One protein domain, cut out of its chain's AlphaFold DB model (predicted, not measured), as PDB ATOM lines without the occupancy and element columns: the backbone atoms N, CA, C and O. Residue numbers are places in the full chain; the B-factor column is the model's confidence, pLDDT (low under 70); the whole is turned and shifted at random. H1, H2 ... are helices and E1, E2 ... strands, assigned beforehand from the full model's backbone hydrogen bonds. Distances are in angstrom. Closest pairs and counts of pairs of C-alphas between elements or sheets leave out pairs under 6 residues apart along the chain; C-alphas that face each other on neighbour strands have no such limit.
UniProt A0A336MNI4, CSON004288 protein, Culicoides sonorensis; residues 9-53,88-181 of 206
ATOM      1  N   ASP A   9     124.968 228.332 162.367       47.06
ATOM      2  CA  ASP A   9     124.181 227.459 161.492       47.06
ATOM      3  C   ASP A   9     125.071 226.475 160.712       47.06
ATOM      4  O   ASP A   9     124.664 225.352 160.424       47.06
ATOM      5  N   HIS A  10     126.336 226.840 160.483       50.28
ATOM      6  CA  HIS A  10     127.331 225.993 159.819       50.28
ATOM      7  C   HIS A  10     128.032 225.032 160.794       50.28
ATOM      8  O   HIS A  10     128.555 224.001 160.377       50.28
ATOM      9  N   VAL A  11     128.006 225.324 162.099       52.03
ATOM     10  CA  VAL A  11     128.603 224.478 163.152       52.03
ATOM     11  C   VAL A  11     127.664 223.326 163.550       52.03
ATOM     12  O   VAL A  11     128.114 222.250 163.944       52.03
ATOM     13  N   TYR A  12     126.348 223.514 163.394       48.56
ATOM     14  CA  TYR A  12     125.315 222.541 163.774       48.56
ATOM     15  C   TYR A  12     124.404 222.118 162.616       48.56
ATOM     16  O   TYR A  12     123.246 221.767 162.854       48.56
ATOM     17  N   ASN A  13     124.903 222.052 161.376       45.59
ATOM     18  CA  ASN A  13     124.062 221.579 160.266       45.59
ATOM     19  C   ASN A  13     123.703 220.079 160.361       45.59
ATOM     20  O   ASN A  13     122.970 219.537 159.539       45.59
ATOM     21  N   HIS A  14     124.166 219.401 161.416       54.62
ATOM     22  CA  HIS A  14     123.747 218.058 161.763       54.62
ATOM     23  C   HIS A  14     122.918 218.040 163.053       54.62
ATOM     24  O   HIS A  14     123.435 217.814 164.149       54.62
ATOM     25  N   LYS A  15     121.594 218.213 162.930       51.56
ATOM     26  CA  LYS A  15     120.667 217.766 163.982       51.56
ATOM     27  C   LYS A  15     120.811 216.238 164.079       51.56
ATOM     28  O   LYS A  15     120.578 215.556 163.083       51.56
ATOM     29  N   PRO A  16     121.242 215.677 165.223       53.38
ATOM     30  CA  PRO A  16     121.467 214.244 165.316       53.38
ATOM     31  C   PRO A  16     120.130 213.511 165.159       53.38
ATOM     32  O   PRO A  16     119.129 213.889 165.771       53.38
ATOM     33  N   PHE A  17     120.120 212.464 164.332       56.50
ATOM     34  CA  PHE A  17     118.926 211.718 163.913       56.50
ATOM     35  C   PHE A  17     118.054 211.236 165.095       56.50
ATOM     36  O   PHE A  17     116.829 211.169 164.986       56.50
ATOM     37  N   TYR A  18     118.652 210.994 166.273       65.25
ATOM     38  CA  TYR A  18     117.916 210.612 167.486       65.25
ATOM     39  C   TYR A  18     116.982 211.716 168.012       65.25
ATOM     40  O   TYR A  18     115.936 211.400 168.571       65.25
ATOM     41  N   LYS A  19     117.298 213.007 167.811       61.22
ATOM     42  CA  LYS A  19     116.443 214.118 168.272       61.22
ATOM     43  C   LYS A  19     115.141 214.218 167.478       61.22
ATOM     44  O   LYS A  19     114.152 214.703 168.016       61.22
ATOM     45  N   GLN A  20     115.119 213.765 166.226       63.94
ATOM     46  CA  GLN A  20     113.883 213.699 165.441       63.94
ATOM     47  C   GLN A  20     113.008 212.528 165.902       63.94
ATOM     48  O   GLN A  20     111.827 212.726 166.173       63.94
ATOM     49  N   LYS A  21     113.595 211.340 166.104       72.44
ATOM     50  CA  LYS A  21     112.852 210.167 166.595       72.44
ATOM     51  C   LYS A  21     112.354 210.319 168.037       72.44
ATOM     52  O   LYS A  21     111.244 209.894 168.330       72.44
ATOM     53  N   LEU A  22     113.117 210.984 168.908       86.69
ATOM     54  CA  LEU A  22     112.709 211.268 170.288       86.69
ATOM     55  C   LEU A  22     111.493 212.204 170.348       86.69
ATOM     56  O   LEU A  22     110.587 211.976 171.139       86.69
ATOM     57  N   LYS A  23     111.432 213.220 169.478       85.44
ATOM     58  CA  LYS A  23     110.271 214.120 169.396       85.44
ATOM     59  C   LYS A  23     109.013 213.398 168.917       85.44
ATOM     60  O   LYS A  23     107.947 213.622 169.474       85.44
ATOM     61  N   VAL A  24     109.146 212.517 167.925       88.69
ATOM     62  CA  VAL A  24     108.029 211.697 167.434       88.69
ATOM     63  C   VAL A  24     107.548 210.733 168.521       88.69
ATOM     64  O   VAL A  24     106.349 210.636 168.752       88.69
ATOM     65  N   LEU A  25     108.467 210.086 169.245       92.38
ATOM     66  CA  LEU A  25     108.130 209.195 170.358       92.38
ATOM     67  C   LEU A  25     107.367 209.932 171.473       92.38
ATOM     68  O   LEU A  25     106.331 209.452 171.925       92.38
ATOM     69  N   ILE A  26     107.845 211.114 171.880       94.62
ATOM     70  CA  ILE A  26     107.183 211.943 172.900       94.62
ATOM     71  C   ILE A  26     105.787 212.363 172.427       94.62
ATOM     72  O   ILE A  26     104.835 212.283 173.195       94.62
ATOM     73  N   PHE A  27     105.639 212.766 171.162       94.62
ATOM     74  CA  PHE A  27     104.347 213.175 170.614       94.62
ATOM     75  C   PHE A  27     103.329 212.025 170.593       94.62
ATOM     76  O   PHE A  27     102.187 212.205 171.013       94.62
ATOM     77  N   VAL A  28     103.753 210.824 170.184       95.69
ATOM     78  CA  VAL A  28     102.909 209.617 170.216       95.69
ATOM     79  C   VAL A  28     102.495 209.272 171.649       95.69
ATOM     80  O   VAL A  28     101.329 208.966 171.888       95.69
ATOM     81  N   PHE A  29     103.416 209.376 172.610       96.88
ATOM     82  CA  PHE A  29     103.121 209.119 174.020       96.88
ATOM     83  C   PHE A  29     102.089 210.107 174.586       96.88
ATOM     84  O   PHE A  29     101.129 209.686 175.225       96.88
ATOM     85  N   VAL A  30     102.229 211.404 174.288       97.06
ATOM     86  CA  VAL A  30     101.273 212.439 174.720       97.06
ATOM     87  C   VAL A  30      99.873 212.169 174.165       97.06
ATOM     88  O   VAL A  30      98.905 212.240 174.917       97.06
ATOM     89  N   ILE A  31      99.754 211.798 172.885       97.06
ATOM     90  CA  ILE A  31      98.456 211.437 172.288       97.06
ATOM     91  C   ILE A  31      97.836 210.248 173.024       97.06
ATOM     92  O   ILE A  31      96.655 210.286 173.368       97.06
ATOM     93  N   PHE A  32      98.627 209.210 173.297       97.44
ATOM     94  CA  PHE A  32      98.145 208.016 173.987       97.44
ATOM     95  C   PHE A  32      97.649 208.336 175.404       97.44
ATOM     96  O   PHE A  32      96.582 207.872 175.808       97.44
ATOM     97  N   CYS A  33      98.368 209.198 176.133       97.12
ATOM     98  CA  CYS A  33      97.933 209.704 177.432       97.12
ATOM     99  C   CYS A  33      96.610 210.474 177.325       97.12
ATOM    100  O   CYS A  33      95.692 210.192 178.091       97.12
ATOM    101  N   CYS A  34      96.473 211.398 176.370       97.25
ATOM    102  CA  CYS A  34      95.236 212.168 176.189       97.25
ATOM    103  C   CYS A  34      94.025 211.265 175.913       97.25
ATOM    104  O   CYS A  34      92.964 211.468 176.501       97.25
ATOM    105  N   VAL A  35      94.188 210.243 175.066       97.44
ATOM    106  CA  VAL A  35      93.123 209.270 174.772       97.44
ATOM    107  C   VAL A  35      92.753 208.471 176.022       97.44
ATOM    108  O   VAL A  35      91.570 208.329 176.328       97.44
ATOM    109  N   TYR A  36      93.745 207.990 176.775       97.12
ATOM    110  CA  TYR A  36      93.514 207.236 178.007       97.12
ATOM    111  C   TYR A  36      92.775 208.067 179.063       97.12
ATOM    112  O   TYR A  36      91.755 207.626 179.589       97.12
ATOM    113  N   PHE A  37      93.239 209.290 179.342       96.81
ATOM    114  CA  PHE A  37      92.585 210.170 180.311       96.81
ATOM    115  C   PHE A  37      91.183 210.589 179.857       96.81
ATOM    116  O   PHE A  37      90.265 210.602 180.676       96.81
ATOM    117  N   GLY A  38      90.978 210.852 178.563       96.38
ATOM    118  CA  GLY A  38      89.647 211.120 178.011       96.38
ATOM    119  C   GLY A  38      88.683 209.944 178.200       96.38
ATOM    120  O   GLY A  38      87.538 210.144 178.604       96.38
ATOM    121  N   TYR A  39      89.159 208.714 177.986       95.94
ATOM    122  CA  TYR A  39      88.371 207.503 178.219       95.94
ATOM    123  C   TYR A  39      88.014 207.317 179.701       95.94
ATOM    124  O   TYR A  39      86.862 207.020 180.018       95.94
ATOM    125  N   GLN A  40      88.967 207.545 180.610       95.44
ATOM    126  CA  GLN A  40      88.722 207.466 182.054       95.44
ATOM    127  C   GLN A  40      87.678 208.492 182.513       95.44
ATOM    128  O   GLN A  40      86.744 208.138 183.228       95.44
ATOM    129  N   ILE A  41      87.777 209.744 182.051       94.19
ATOM    130  CA  ILE A  41      86.798 210.797 182.367       94.19
ATOM    131  C   ILE A  41      85.407 210.427 181.836       94.19
ATOM    132  O   ILE A  41      84.419 210.550 182.556       94.19
ATOM    133  N   PHE A  42      85.315 209.928 180.601       93.12
ATOM    134  CA  PHE A  42      84.046 209.478 180.026       93.12
ATOM    135  C   PHE A  42      83.408 208.347 180.845       93.12
ATOM    136  O   PHE A  42      82.206 208.372 181.106       93.12
ATOM    137  N   TYR A  43      84.208 207.370 181.279       90.00
ATOM    138  CA  TYR A  43      83.719 206.245 182.072       90.00
ATOM    139  C   TYR A  43      83.255 206.680 183.467       90.00
ATOM    140  O   TYR A  43      82.195 206.249 183.920       90.00
ATOM    141  N   LEU A  44      83.990 207.587 184.120       86.12
ATOM    142  CA  LEU A  44      83.567 208.184 185.390       86.12
ATOM    143  C   LEU A  44      82.268 208.984 185.234       86.12
ATOM    144  O   LEU A  44      81.354 208.801 186.031       86.12
ATOM    145  N   ASN A  45      82.129 209.788 184.177       82.06
ATOM    146  CA  ASN A  45      80.882 210.503 183.893       82.06
ATOM    147  C   ASN A  45      79.710 209.538 183.655       82.06
ATOM    148  O   ASN A  45      78.602 209.796 184.116       82.06
ATOM    149  N   LYS A  46      79.947 208.398 182.993       84.88
ATOM    150  CA  LYS A  46      78.933 207.352 182.797       84.88
ATOM    151  C   LYS A  46      78.514 206.695 184.118       84.88
ATOM    152  O   LYS A  46      77.330 206.442 184.314       84.88
ATOM    153  N   LEU A  47      79.457 206.452 185.031       74.19
ATOM    154  CA  LEU A  47      79.157 205.955 186.379       74.19
ATOM    155  C   LEU A  47      78.381 206.985 187.214       74.19
ATOM    156  O   LEU A  47      77.440 206.609 187.906       74.19
ATOM    157  N   ILE A  48      78.721 208.274 187.110       74.75
ATOM    158  CA  ILE A  48      78.013 209.367 187.797       74.75
ATOM    159  C   ILE A  48      76.572 209.496 187.280       74.75
ATOM    160  O   ILE A  48      75.645 209.535 188.085       74.75
ATOM    161  N   ILE A  49      76.358 209.492 185.960       67.00
ATOM    162  CA  ILE A  49      75.014 209.589 185.360       67.00
ATOM    163  C   ILE A  49      74.139 208.398 185.776       67.00
ATOM    164  O   ILE A  49      72.999 208.595 186.188       67.00
ATOM    165  N   ASN A  50      74.685 207.179 185.769       64.88
ATOM    166  CA  ASN A  50      73.949 205.987 186.197       64.88
ATOM    167  C   ASN A  50      73.658 205.966 187.712       64.88
ATOM    168  O   ASN A  50      72.740 205.276 188.144       64.88
ATOM    169  N   SER A  51      74.415 206.711 188.528       58.78
ATOM    170  CA  SER A  51      74.161 206.836 189.973       58.78
ATOM    171  C   SER A  51      73.022 207.805 190.319       58.78
ATOM    172  O   SER A  51      72.463 207.709 191.409       58.78
ATOM    173  N   MET A  52      72.628 208.696 189.396       54.19
ATOM    174  CA  MET A  52      71.493 209.611 189.596       54.19
ATOM    175  C   MET A  52      70.126 208.943 189.380       54.19
ATOM    176  O   MET A  52      69.106 209.515 189.756       54.19
ATOM    177  N   GLU A  53      70.081 207.732 188.820       55.72
ATOM    178  CA  GLU A  53      68.831 207.004 188.566       55.72
ATOM    179  C   GLU A  53      68.359 206.171 189.782       55.72
ATOM    180  O   GLU A  53      67.264 205.617 189.762       55.72
ATOM    181  N   GLN A  88     111.719 245.779 176.575       34.78
ATOM    182  CA  GLN A  88     112.140 244.538 175.963       34.78
ATOM    183  C   GLN A  88     113.236 244.909 174.974       34.78
ATOM    184  O   GLN A  88     112.975 245.364 173.864       34.78
ATOM    185  N   GLN A  89     114.478 244.778 175.417       31.05
ATOM    186  CA  GLN A  89     115.581 244.682 174.490       31.05
ATOM    187  C   GLN A  89     115.645 243.215 174.085       31.05
ATOM    188  O   GLN A  89     116.237 242.376 174.763       31.05
ATOM    189  N   GLU A  90     114.933 242.916 173.001       36.03
ATOM    190  CA  GLU A  90     115.261 241.813 172.111       36.03
ATOM    191  C   GLU A  90     116.698 242.029 171.633       36.03
ATOM    192  O   GLU A  90     116.957 242.635 170.596       36.03
ATOM    193  N   ASP A  91     117.662 241.581 172.433       29.41
ATOM    194  CA  ASP A  91     119.022 241.437 171.957       29.41
ATOM    195  C   ASP A  91     119.091 240.108 171.211       29.41
ATOM    196  O   ASP A  91     119.182 239.020 171.790       29.41
ATOM    197  N   SER A  92     119.018 240.211 169.890       39.44
ATOM    198  CA  SER A  92     119.434 239.181 168.944       39.44
ATOM    199  C   SER A  92     120.953 238.963 169.029       39.44
ATOM    200  O   SER A  92     121.682 238.998 168.043       39.44
ATOM    201  N   SER A  93     121.458 238.690 170.232       36.50
ATOM    202  CA  SER A  93     122.843 238.327 170.479       36.50
ATOM    203  C   SER A  93     123.040 236.896 169.979       36.50
ATOM    204  O   SER A  93     122.898 235.912 170.718       36.50
ATOM    205  N   SER A  94     123.406 236.769 168.705       37.25
ATOM    206  CA  SER A  94     124.113 235.592 168.217       37.25
ATOM    207  C   SER A  94     125.315 235.398 169.147       37.25
ATOM    208  O   SER A  94     126.257 236.189 169.143       37.25
ATOM    209  N   SER A  95     125.252 234.407 170.038       39.94
ATOM    210  CA  SER A  95     126.378 234.080 170.906       39.94
ATOM    211  C   SER A  95     127.501 233.582 170.003       39.94
ATOM    212  O   SER A  95     127.492 232.440 169.547       39.94
ATOM    213  N   GLN A  96     128.414 234.481 169.665       45.91
ATOM    214  CA  GLN A  96     129.514 234.255 168.745       45.91
ATOM    215  C   GLN A  96     130.574 233.412 169.474       45.91
ATOM    216  O   GLN A  96     131.475 233.933 170.128       45.91
ATOM    217  N   TYR A  97     130.413 232.086 169.446       59.88
ATOM    218  CA  TYR A  97     131.365 231.159 170.059       59.88
ATOM    219  C   TYR A  97     132.674 231.162 169.264       59.88
ATOM    220  O   TYR A  97     132.701 230.849 168.074       59.88
ATOM    221  N   VAL A  98     133.772 231.505 169.934       73.75
ATOM    222  CA  VAL A  98     135.125 231.362 169.394       73.75
ATOM    223  C   VAL A  98     135.527 229.906 169.577       73.75
ATOM    224  O   VAL A  98     135.692 229.463 170.710       73.75
ATOM    225  N   ILE A  99     135.663 229.164 168.481       85.19
ATOM    226  CA  ILE A  99     136.130 227.775 168.510       85.19
ATOM    227  C   ILE A  99     137.665 227.798 168.440       85.19
ATOM    228  O   ILE A  99     138.207 228.326 167.460       85.19
ATOM    229  N   PRO A 100     138.381 227.280 169.456       90.50
ATOM    230  CA  PRO A 100     139.826 227.083 169.388       90.50
ATOM    231  C   PRO A 100     140.221 226.229 168.175       90.50
ATOM    232  O   PRO A 100     139.463 225.366 167.735       90.50
ATOM    233  N   ARG A 101     141.405 226.469 167.608       93.81
ATOM    234  CA  ARG A 101     141.922 225.607 166.533       93.81
ATOM    235  C   ARG A 101     142.302 224.245 167.099       93.81
ATOM    236  O   ARG A 101     142.637 224.144 168.275       93.81
ATOM    237  N   GLY A 102     142.240 223.228 166.248       93.69
ATOM    238  CA  GLY A 102     142.760 221.911 166.575       93.69
ATOM    239  C   GLY A 102     141.960 221.120 167.607       93.69
ATOM    240  O   GLY A 102     142.429 220.070 168.023       93.69
ATOM    241  N   ILE A 103     140.756 221.559 168.000       94.25
ATOM    242  CA  ILE A 103     139.890 220.819 168.936       94.25
ATOM    243  C   ILE A 103     138.720 220.125 168.231       94.25
ATOM    244  O   ILE A 103     138.256 220.538 167.167       94.25
ATOM    245  N   ARG A 104     138.142 219.111 168.886       90.75
ATOM    246  CA  ARG A 104     136.841 218.562 168.479       90.75
ATOM    247  C   ARG A 104     135.729 219.469 168.990       90.75
ATOM    248  O   ARG A 104     135.756 219.909 170.134       90.75
ATOM    249  N   LEU A 105     134.656 219.610 168.211       85.69
ATOM    250  CA  LEU A 105     133.460 220.354 168.640       85.69
ATOM    251  C   LEU A 105     132.853 219.847 169.961       85.69
ATOM    252  O   LEU A 105     132.217 220.614 170.672       85.69
ATOM    253  N   ARG A 106     133.036 218.560 170.289       86.50
ATOM    254  CA  ARG A 106     132.561 217.975 171.554       86.50
ATOM    255  C   ARG A 106     133.357 218.419 172.783       86.50
ATOM    256  O   ARG A 106     132.837 218.285 173.879       86.50
ATOM    257  N   ASP A 107     134.579 218.913 172.590       91.12
ATOM    258  CA  ASP A 107     135.450 219.354 173.683       91.12
ATOM    259  C   ASP A 107     135.350 220.875 173.918       91.12
ATOM    260  O   ASP A 107     136.067 221.437 174.739       91.12
ATOM    261  N   LEU A 108     134.486 221.574 173.168       89.06
ATOM    262  CA  LEU A 108     134.405 223.038 173.160       89.06
ATOM    263  C   LEU A 108     134.158 223.632 174.553       89.06
ATOM    264  O   LEU A 108     134.664 224.709 174.856       89.06
ATOM    265  N   GLU A 109     133.382 222.942 175.389       88.06
ATOM    266  CA  GLU A 109     133.090 223.397 176.748       88.06
ATOM    267  C   GLU A 109     134.334 223.348 177.644       88.06
ATOM    268  O   GLU A 109     134.573 224.301 178.381       88.06
ATOM    269  N   GLN A 110     135.169 222.305 177.535       89.81
ATOM    270  CA  GLN A 110     136.412 222.185 178.307       89.81
ATOM    271  C   GLN A 110     137.441 223.260 177.936       89.81
ATOM    272  O   GLN A 110     138.198 223.706 178.793       89.81
ATOM    273  N   TYR A 111     137.448 223.705 176.678       91.44
ATOM    274  CA  TYR A 111     138.302 224.803 176.210       91.44
ATOM    275  C   TYR A 111     137.618 226.180 176.290       91.44
ATOM    276  O   TYR A 111     138.061 227.135 175.647       91.44
ATOM    277  N   SER A 112     136.529 226.318 177.051       86.12
ATOM    278  CA  SER A 112     135.883 227.609 177.284       86.12
ATOM    279  C   SER A 112     136.331 228.201 178.619       86.12
ATOM    280  O   SER A 112     135.908 227.761 179.683       86.12
ATOM    281  N   ASN A 113     137.104 229.289 178.577       79.19
ATOM    282  CA  ASN A 113     137.512 230.043 179.771       79.19
ATOM    283  C   ASN A 113     136.376 230.854 180.430       79.19
ATOM    284  O   ASN A 113     136.626 231.732 181.254       79.19
ATOM    285  N   LYS A 114     135.117 230.615 180.042       69.56
ATOM    286  CA  LYS A 114     133.973 231.433 180.458       69.56
ATOM    287  C   LYS A 114     133.660 231.294 181.951       69.56
ATOM    288  O   LYS A 114     133.082 232.210 182.531       69.56
ATOM    289  N   TYR A 115     134.030 230.166 182.558       70.75
ATOM    290  CA  TYR A 115     133.659 229.835 183.938       70.75
ATOM    291  C   TYR A 115     134.830 229.367 184.807       70.75
ATOM    292  O   TYR A 115     134.731 229.446 186.030       70.75
ATOM    293  N   THR A 116     135.935 228.902 184.216       80.56
ATOM    294  CA  THR A 116     137.070 228.341 184.960       80.56
ATOM    295  C   THR A 116     138.371 229.059 184.611       80.56
ATOM    296  O   THR A 116     138.644 229.368 183.454       80.56
ATOM    297  N   LYS A 117     139.190 229.318 185.639       90.62
ATOM    298  CA  LYS A 117     140.573 229.810 185.484       90.62
ATOM    299  C   LYS A 117     141.578 228.686 185.235       90.62
ATOM    300  O   LYS A 117     142.734 228.958 184.942       90.62
ATOM    301  N   PHE A 118     141.139 227.440 185.378       94.31
ATOM    302  CA  PHE A 118     141.964 226.255 185.225       94.31
ATOM    303  C   PHE A 118     141.451 225.401 184.071       94.31
ATOM    304  O   PHE A 118     140.240 225.319 183.830       94.31
ATOM    305  N   PHE A 119     142.392 224.766 183.386       95.94
ATOM    306  CA  PHE A 119     142.178 223.710 182.415       95.94
ATOM    307  C   PHE A 119     142.605 222.379 183.034       95.94
ATOM    308  O   PHE A 119     143.602 222.310 183.750       95.94
ATOM    309  N   LYS A 120     141.842 221.322 182.769       95.88
ATOM    310  CA  LYS A 120     142.117 219.980 183.280       95.88
ATOM    311  C   LYS A 120     142.551 219.084 182.129       95.88
ATOM    312  O   LYS A 120     141.742 218.829 181.236       95.88
ATOM    313  N   CYS A 121     143.780 218.573 182.187       96.75
ATOM    314  CA  CYS A 121     144.300 217.620 181.207       96.75
ATOM    315  C   CYS A 121     143.360 216.409 181.095       96.75
ATOM    316  O   CYS A 121     142.917 215.872 182.117       96.75
ATOM    317  N   PHE A 122     143.054 215.950 179.882       95.69
ATOM    318  CA  PHE A 122     141.991 214.956 179.683       95.69
ATOM    319  C   PHE A 122     142.331 213.578 180.247       95.69
ATOM    320  O   PHE A 122     141.443 212.897 180.761       95.69
ATOM    321  N   LYS A 123     143.597 213.166 180.159       95.38
ATOM    322  CA  LYS A 123     144.051 211.844 180.595       95.38
ATOM    323  C   LYS A 123     144.560 211.825 182.033       95.38
ATOM    324  O   LYS A 123     144.088 211.012 182.821       95.38
ATOM    325  N   SER A 124     145.483 212.722 182.380       95.25
ATOM    326  CA  SER A 124     146.084 212.761 183.723       95.25
ATOM    327  C   SER A 124     145.172 213.414 184.765       95.25
ATOM    328  O   SER A 124     145.333 213.198 185.962       95.25
ATOM    329  N   GLY A 125     144.219 214.249 184.333       95.12
ATOM    330  CA  GLY A 125     143.387 215.043 185.232       95.12
ATOM    331  C   GLY A 125     144.138 216.154 185.974       95.12
ATOM    332  O   GLY A 125     143.534 216.783 186.842       95.12
ATOM    333  N   LYS A 126     145.416 216.397 185.648       95.94
ATOM    334  CA  LYS A 126     146.219 217.511 186.173       95.94
ATOM    335  C   LYS A 126     145.556 218.838 185.807       95.94
ATOM    336  O   LYS A 126     145.136 219.027 184.668       95.94
ATOM    337  N   GLU A 127     145.474 219.747 186.770       96.50
ATOM    338  CA  GLU A 127     144.956 221.096 186.552       96.50
ATOM    339  C   GLU A 127     146.105 222.072 186.299       96.50
ATOM    340  O   GLU A 127     147.114 222.068 187.008       96.50
ATOM    341  N   ILE A 128     145.946 222.904 185.275       96.31
ATOM    342  CA  ILE A 128     146.886 223.953 184.878       96.31
ATOM    343  C   ILE A 128     146.130 225.276 184.721       96.31
ATOM    344  O   ILE A 128     144.921 225.253 184.474       96.31
ATOM    345  N   PRO A 129     146.779 226.441 184.872       96.25
ATOM    346  CA  PRO A 129     146.147 227.719 184.556       96.25
ATOM    347  C   PRO A 129     145.692 227.751 183.093       96.25
ATOM    348  O   PRO A 129     146.406 227.270 182.216       96.25
ATOM    349  N   PHE A 130     144.516 228.315 182.813       95.00
ATOM    350  CA  PHE A 130     143.973 228.354 181.452       95.00
ATOM    351  C   PHE A 130     144.870 229.163 180.499       95.00
ATOM    352  O   PHE A 130     144.865 228.928 179.295       95.00
ATOM    353  N   GLU A 131     145.673 230.097 181.020       94.00
ATOM    354  CA  GLU A 131     146.652 230.849 180.228       94.00
ATOM    355  C   GLU A 131     147.726 229.966 179.584       94.00
ATOM    356  O   GLU A 131     148.329 230.402 178.607       94.00
ATOM    357  N   ARG A 132     147.934 228.748 180.100       95.88
ATOM    358  CA  ARG A 132     148.874 227.770 179.541       95.88
ATOM    359  C   ARG A 132     148.307 226.940 178.393       95.88
ATOM    360  O   ARG A 132     148.961 226.056 177.879       95.88
ATOM    361  N   VAL A 133     147.059 227.185 177.998       96.19
ATOM    362  CA  VAL A 133     146.446 226.485 176.866       96.19
ATOM    363  C   VAL A 133     146.839 227.181 175.561       96.19
ATOM    364  O   VAL A 133     146.426 228.322 175.314       96.19
ATOM    365  N   ASN A 134     147.526 226.466 174.671       95.75
ATOM    366  CA  ASN A 134     148.151 226.982 173.446       95.75
ATOM    367  C   ASN A 134     149.203 228.064 173.720       95.75
ATOM    368  O   ASN A 134     149.250 229.073 173.001       95.75
ATOM    369  N   ASP A 135     150.003 227.883 174.767       96.56
ATOM    370  CA  ASP A 135     151.124 228.763 175.103       96.56
ATOM    371  C   ASP A 135     152.454 228.304 174.483       96.56
ATOM    372  O   ASP A 135     153.483 228.963 174.655       96.56
ATOM    373  N   ASN A 136     152.407 227.241 173.671       96.38
ATOM    374  CA  ASN A 136     153.545 226.645 172.984       96.38
ATOM    375  C   ASN A 136     154.524 225.927 173.935       96.38
ATOM    376  O   ASN A 136     155.697 225.737 173.584       96.38
ATOM    377  N   TYR A 137     154.044 225.502 175.107       97.81
ATOM    378  CA  TYR A 137     154.729 224.640 176.065       97.81
ATOM    379  C   TYR A 137     153.846 223.433 176.421       97.81
ATOM    380  O   TYR A 137     152.633 223.537 176.450       97.81
ATOM    381  N   CYS A 138     154.445 222.262 176.665       98.00
ATOM    382  CA  CYS A 138     153.677 221.046 176.952       98.00
ATOM    383  C   CYS A 138     153.567 220.770 178.460       98.00
ATOM    384  O   CYS A 138     154.475 220.193 179.064       98.00
ATOM    385  N   ASP A 139     152.442 221.131 179.070       98.00
ATOM    386  CA  ASP A 139     152.091 220.848 180.460       98.00
ATOM    387  C   ASP A 139     151.311 219.535 180.661       98.00
ATOM    388  O   ASP A 139     151.378 218.960 181.764       98.00
ATOM    389  N   CYS A 140     150.571 219.054 179.651       97.50
ATOM    390  CA  CYS A 140     149.844 217.778 179.689       97.50
ATOM    391  C   CYS A 140     150.593 216.662 178.931       97.50
ATOM    392  O   CYS A 140     150.141 216.158 177.909       97.50
ATOM    393  N   GLU A 141     151.726 216.194 179.457       96.12
ATOM    394  CA  GLU A 141     152.641 215.241 178.783       96.12
ATOM    395  C   GLU A 141     152.022 213.893 178.342       96.12
ATOM    396  O   GLU A 141     152.555 213.178 177.482       96.12
ATOM    397  N   GLU A 142     150.912 213.489 178.959       96.31
ATOM    398  CA  GLU A 142     150.268 212.207 178.675       96.31
ATOM    399  C   GLU A 142     149.410 212.209 177.406       96.31
ATOM    400  O   GLU A 142     149.277 211.151 176.778       96.31
ATOM    401  N   ASP A 143     148.824 213.355 177.053       95.81
ATOM    402  CA  ASP A 143     147.839 213.493 175.972       95.81
ATOM    403  C   ASP A 143     147.961 214.774 175.129       95.81
ATOM    404  O   ASP A 143     147.329 214.858 174.079       95.81
ATOM    405  N   GLY A 144     148.759 215.750 175.560       96.88
ATOM    406  CA  GLY A 144     148.939 217.048 174.910       96.88
ATOM    407  C   GLY A 144     147.660 217.870 174.790       96.88
ATOM    408  O   GLY A 144     147.503 218.615 173.826       96.88
ATOM    409  N   SER A 145     146.708 217.672 175.707       97.12
ATOM    410  CA  SER A 145     145.393 218.325 175.657       97.12
ATOM    411  C   SER A 145     145.437 219.836 175.907       97.12
ATOM    412  O   SER A 145     144.491 220.535 175.580       97.12
ATOM    413  N   ASP A 146     146.516 220.370 176.454       97.44
ATOM    414  CA  ASP A 146     146.748 221.804 176.623       97.44
ATOM    415  C   ASP A 146     147.158 222.516 175.328       97.44
ATOM    416  O   ASP A 146     146.842 223.691 175.158       97.44
ATOM    417  N   GLU A 147     147.749 221.795 174.374       97.56
ATOM    418  CA  GLU A 147     148.314 222.357 173.142       97.56
ATOM    419  C   GLU A 147     147.586 221.868 171.870       97.56
ATOM    420  O   GLU A 147     148.211 221.296 170.971       97.56
ATOM    421  N   PRO A 148     146.257 222.067 171.728       96.69
ATOM    422  CA  PRO A 148     145.532 221.586 170.555       96.69
ATOM    423  C   PRO A 148     145.878 222.332 169.261       96.69
ATOM    424  O   PRO A 148     145.650 221.783 168.191       96.69
ATOM    425  N   ALA A 149     146.372 223.572 169.316       95.56
ATOM    426  CA  ALA A 149     146.633 224.427 168.154       95.56
ATOM    427  C   ALA A 149     148.124 224.641 167.849       95.56
ATOM    428  O   ALA A 149     148.437 225.394 166.921       95.56
ATOM    429  N   THR A 150     149.025 224.025 168.612       96.19
ATOM    430  CA  THR A 150     150.479 224.146 168.441       96.19
ATOM    431  C   THR A 150     151.111 222.760 168.272       96.19
ATOM    432  O   THR A 150     150.448 221.726 168.373       96.19
ATOM    433  N   ASN A 151     152.416 222.741 168.009       96.12
ATOM    434  CA  ASN A 151     153.221 221.529 167.887       96.12
ATOM    435  C   ASN A 151     154.050 221.215 169.148       96.12
ATOM    436  O   ASN A 151     154.967 220.397 169.089       96.12
ATOM    437  N   ALA A 152     153.741 221.834 170.295       97.56
ATOM    438  CA  ALA A 152     154.577 221.753 171.497       97.56
ATOM    439  C   ALA A 152     154.567 220.376 172.191       97.56
ATOM    440  O   ALA A 152     155.561 219.977 172.800       97.56
ATOM    441  N   CYS A 153     153.472 219.615 172.094       97.62
ATOM    442  CA  CYS A 153     153.342 218.310 172.745       97.62
ATOM    443  C   CYS A 153     153.572 217.141 171.786       97.62
ATOM    444  O   CYS A 153     152.806 216.970 170.849       97.62
ATOM    445  N   ALA A 154     154.515 216.236 172.076       96.12
ATOM    446  CA  ALA A 154     154.813 215.073 171.220       96.12
ATOM    447  C   ALA A 154     153.643 214.078 171.044       96.12
ATOM    448  O   ALA A 154     153.562 213.387 170.032       96.12
ATOM    449  N   LYS A 155     152.741 213.987 172.031       96.25
ATOM    450  CA  LYS A 155     151.522 213.152 171.982       96.25
ATOM    451  C   LYS A 155     150.260 213.948 171.638       96.25
ATOM    452  O   LYS A 155     149.165 213.395 171.706       96.25
ATOM    453  N   GLY A 156     150.416 215.229 171.307       96.00
ATOM    454  CA  GLY A 156     149.312 216.106 170.952       96.00
ATOM    455  C   GLY A 156     148.644 215.681 169.646       96.00
ATOM    456  O   GLY A 156     149.240 215.038 168.776       96.00
ATOM    457  N   VAL A 157     147.376 216.054 169.509       96.81
ATOM    458  CA  VAL A 157     146.562 215.744 168.335       96.81
ATOM    459  C   VAL A 157     145.873 217.015 167.876       96.81
ATOM    460  O   VAL A 157     145.123 217.617 168.641       96.81
ATOM    461  N   PHE A 158     146.076 217.375 166.611       96.94
ATOM    462  CA  PHE A 158     145.399 218.498 165.979       96.94
ATOM    463  C   PHE A 158     144.212 217.996 165.163       96.94
ATOM    464  O   PHE A 158     144.348 217.141 164.284       96.94
ATOM    465  N   TYR A 159     143.027 218.529 165.439       95.44
ATOM    466  CA  TYR A 159     141.825 218.258 164.656       95.44
ATOM    467  C   TYR A 159     141.639 219.309 163.557       95.44
ATOM    468  O   TYR A 159     141.438 220.487 163.857       95.44
ATOM    469  N   CYS A 160     141.643 218.874 162.291       93.94
ATOM    470  CA  CYS A 160     141.420 219.762 161.146       93.94
ATOM    471  C   CYS A 160     140.083 220.509 161.279       93.94
ATOM    472  O   CYS A 160     139.111 219.992 161.840       93.94
ATOM    473  N   LYS A 161     139.995 221.733 160.759       90.44
ATOM    474  CA  LYS A 161     138.759 222.525 160.840       90.44
ATOM    475  C   LYS A 161     137.647 221.884 160.007       90.44
ATOM    476  O   LYS A 161     136.511 221.784 160.482       90.44
ATOM    477  N   TYR A 162     137.957 221.422 158.801       88.06
ATOM    478  CA  TYR A 162     137.049 220.599 158.021       88.06
ATOM    479  C   TYR A 162     136.983 219.181 158.593       88.06
ATOM    480  O   TYR A 162     137.993 218.517 158.810       88.06
ATOM    481  N   GLN A 163     135.764 218.711 158.847       85.38
ATOM    482  CA  GLN A 163     135.493 217.404 159.432       85.38
ATOM    483  C   GLN A 163     134.481 216.679 158.546       85.38
ATOM    484  O   GLN A 163     133.318 217.083 158.478       85.38
ATOM    485  N   HIS A 164     134.901 215.600 157.880       71.75
ATOM    486  CA  HIS A 164     133.995 214.757 157.100       71.75
ATOM    487  C   HIS A 164     133.017 214.055 158.045       71.75
ATOM    488  O   HIS A 164     133.331 213.041 158.673       71.75
ATOM    489  N   ARG A 165     131.797 214.581 158.145       69.25
ATOM    490  CA  ARG A 165     130.714 213.915 158.863       69.25
ATOM    491  C   ARG A 165     129.752 213.330 157.837       69.25
ATOM    492  O   ARG A 165     129.219 214.045 156.996       69.25
ATOM    493  N   HIS A 166     129.514 212.027 157.917       65.81
ATOM    494  CA  HIS A 166     128.468 211.376 157.142       65.81
ATOM    495  C   HIS A 166     127.127 212.049 157.446       65.81
ATOM    496  O   HIS A 166     126.853 212.393 158.600       65.81
ATOM    497  N   HIS A 167     126.252 212.126 156.444       62.38
ATOM    498  CA  HIS A 167     124.907 212.712 156.524       62.38
ATOM    499  C   HIS A 167     123.977 212.059 157.574       62.38
ATOM    500  O   HIS A 167     122.820 212.439 157.723       62.38
ATOM    501  N   THR A 168     124.431 211.029 158.292       67.19
ATOM    502  CA  THR A 168     123.715 210.423 159.429       67.19
ATOM    503  C   THR A 168     124.233 210.923 160.779       67.19
ATOM    504  O   THR A 168     123.802 210.438 161.826       67.19
ATOM    505  N   GLY A 169     125.171 211.872 160.776       62.81
ATOM    506  CA  GLY A 169     125.896 212.341 161.952       62.81
ATOM    507  C   GLY A 169     127.013 211.400 162.420       62.81
ATOM    508  O   GLY A 169     127.619 211.663 163.455       62.81
ATOM    509  N   ARG A 170     127.276 210.312 161.687       61.47
ATOM    510  CA  ARG A 170     128.367 209.359 161.948       61.47
ATOM    511  C   ARG A 170     129.635 209.810 161.216       61.47
ATOM    512  O   ARG A 170     129.542 210.476 160.198       61.47
ATOM    513  N   GLY A 171     130.817 209.490 161.717       68.62
ATOM    514  CA  GLY A 171     132.074 209.864 161.062       68.62
ATOM    515  C   GLY A 171     133.227 209.904 162.052       68.62
ATOM    516  O   GLY A 171     133.014 210.185 163.233       68.62
ATOM    517  N   ALA A 172     134.424 209.583 161.572       79.25
ATOM    518  CA  ALA A 172     135.649 209.778 162.332       79.25
ATOM    519  C   ALA A 172     136.071 211.247 162.235       79.25
ATOM    520  O   ALA A 172     135.840 211.897 161.217       79.25
ATOM    521  N   TYR A 173     136.679 211.761 163.300       87.06
ATOM    522  CA  TYR A 173     137.335 213.055 163.216       87.06
ATOM    523  C   TYR A 173     138.599 212.918 162.365       87.06
ATOM    524  O   TYR A 173     139.361 211.972 162.559       87.06
ATOM    525  N   ILE A 174     138.822 213.859 161.451       90.81
ATOM    526  CA  ILE A 174     140.096 214.005 160.751       90.81
ATOM    527  C   ILE A 174     141.053 214.689 161.717       90.81
ATOM    528  O   ILE A 174     140.755 215.770 162.238       90.81
ATOM    529  N   SER A 175     142.176 214.035 161.977       94.38
ATOM    530  CA  SER A 175     143.205 214.533 162.875       94.38
ATOM    531  C   SER A 175     144.590 214.167 162.385       94.38
ATOM    532  O   SER A 175     144.777 213.097 161.803       94.38
ATOM    533  N   ILE A 176     145.546 215.021 162.712       96.44
ATOM    534  CA  ILE A 176     146.968 214.856 162.430       96.44
ATOM    535  C   ILE A 176     147.744 214.924 163.756       96.44
ATOM    536  O   ILE A 176     147.227 215.464 164.743       96.44
ATOM    537  N   PRO A 177     148.956 214.351 163.833       97.44
ATOM    538  CA  PRO A 177     149.820 214.573 164.988       97.44
ATOM    539  C   PRO A 177     150.172 216.061 165.106       97.44
ATOM    540  O   PRO A 177     150.396 216.728 164.098       97.44
ATOM    541  N   SER A 178     150.258 216.567 166.336       96.69
ATOM    542  CA  SER A 178     150.643 217.959 166.635       96.69
ATOM    543  C   SER A 178     151.957 218.380 165.973       96.69
ATOM    544  O   SER A 178     152.103 219.534 165.600       96.69
ATOM    545  N   SER A 179     152.896 217.451 165.763       96.50
ATOM    546  CA  SER A 179     154.179 217.716 165.101       96.50
ATOM    547  C   SER A 179     154.048 218.285 163.686       96.50
ATOM    548  O   SER A 179     155.021 218.833 163.186       96.50
ATOM    549  N   ARG A 180     152.881 218.118 163.051       96.50
ATOM    550  CA  ARG A 180     152.563 218.609 161.702       96.50
ATOM    551  C   ARG A 180     151.808 219.937 161.693       96.50
ATOM    552  O   ARG A 180     151.252 220.348 160.691       96.50
ATOM    553  N   VAL A 181     151.694 220.584 162.847       96.81
ATOM    554  CA  VAL A 181     151.059 221.896 162.945       96.81
ATOM    555  C   VAL A 181     152.116 222.960 162.689       96.81
ATOM    556  O   VAL A 181     153.052 223.094 163.482       96.81
TER     557      VAL A 181
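What this domain is: This is residues 9 to 53 and 88 to 181 of the 206 residues of the protein "CSON004288 protein" of Culicoides sonorensis (UniProt A0A336MNI4). With little regular structure, the domain is one long helix, H1, whose residues 19 to 51 stick out as an arm and make the length, and a small head mostly of loops with two short strand hairpins, E1-E2 and E3-E4. The 139 printed residues run H1, E1, E2, E3, E4; the class is mixed, with 47 residues in named elements. The whole is extended, radius of gyration of the C-alphas 26.0 A, spanning 89 by 37 by 35 A.

How they stand to each other: H1, residues 17 to 51, has every O i to N i+4 pair within hydrogen-bond range. E1, residues 118 to 120, and E2, residues 127 to 129, form an antiparallel hairpin; N 119 and O 128 are within hydrogen-bond range at 2.8 A. E3, residues 157 to 159, and E4, residues 175 to 177, form another; N 158 and O 176 are within range at 2.9 A. E1 and E2 are apart from E3 and E4.

Where its parts are: H1 runs 52.0 A from C-alpha 17 at (118.926, 211.718, 163.913). E4 ends at C-alpha 177, (149.820, 214.573, 164.988).

The domain as a whole: Residues 54 to 87 are not printed; C-alphas 53 and 88 are 58.7 A apart. Links E2 to E3 and E3 to E4 are long. 35 residues have pLDDT under 70, among them 88 to 97.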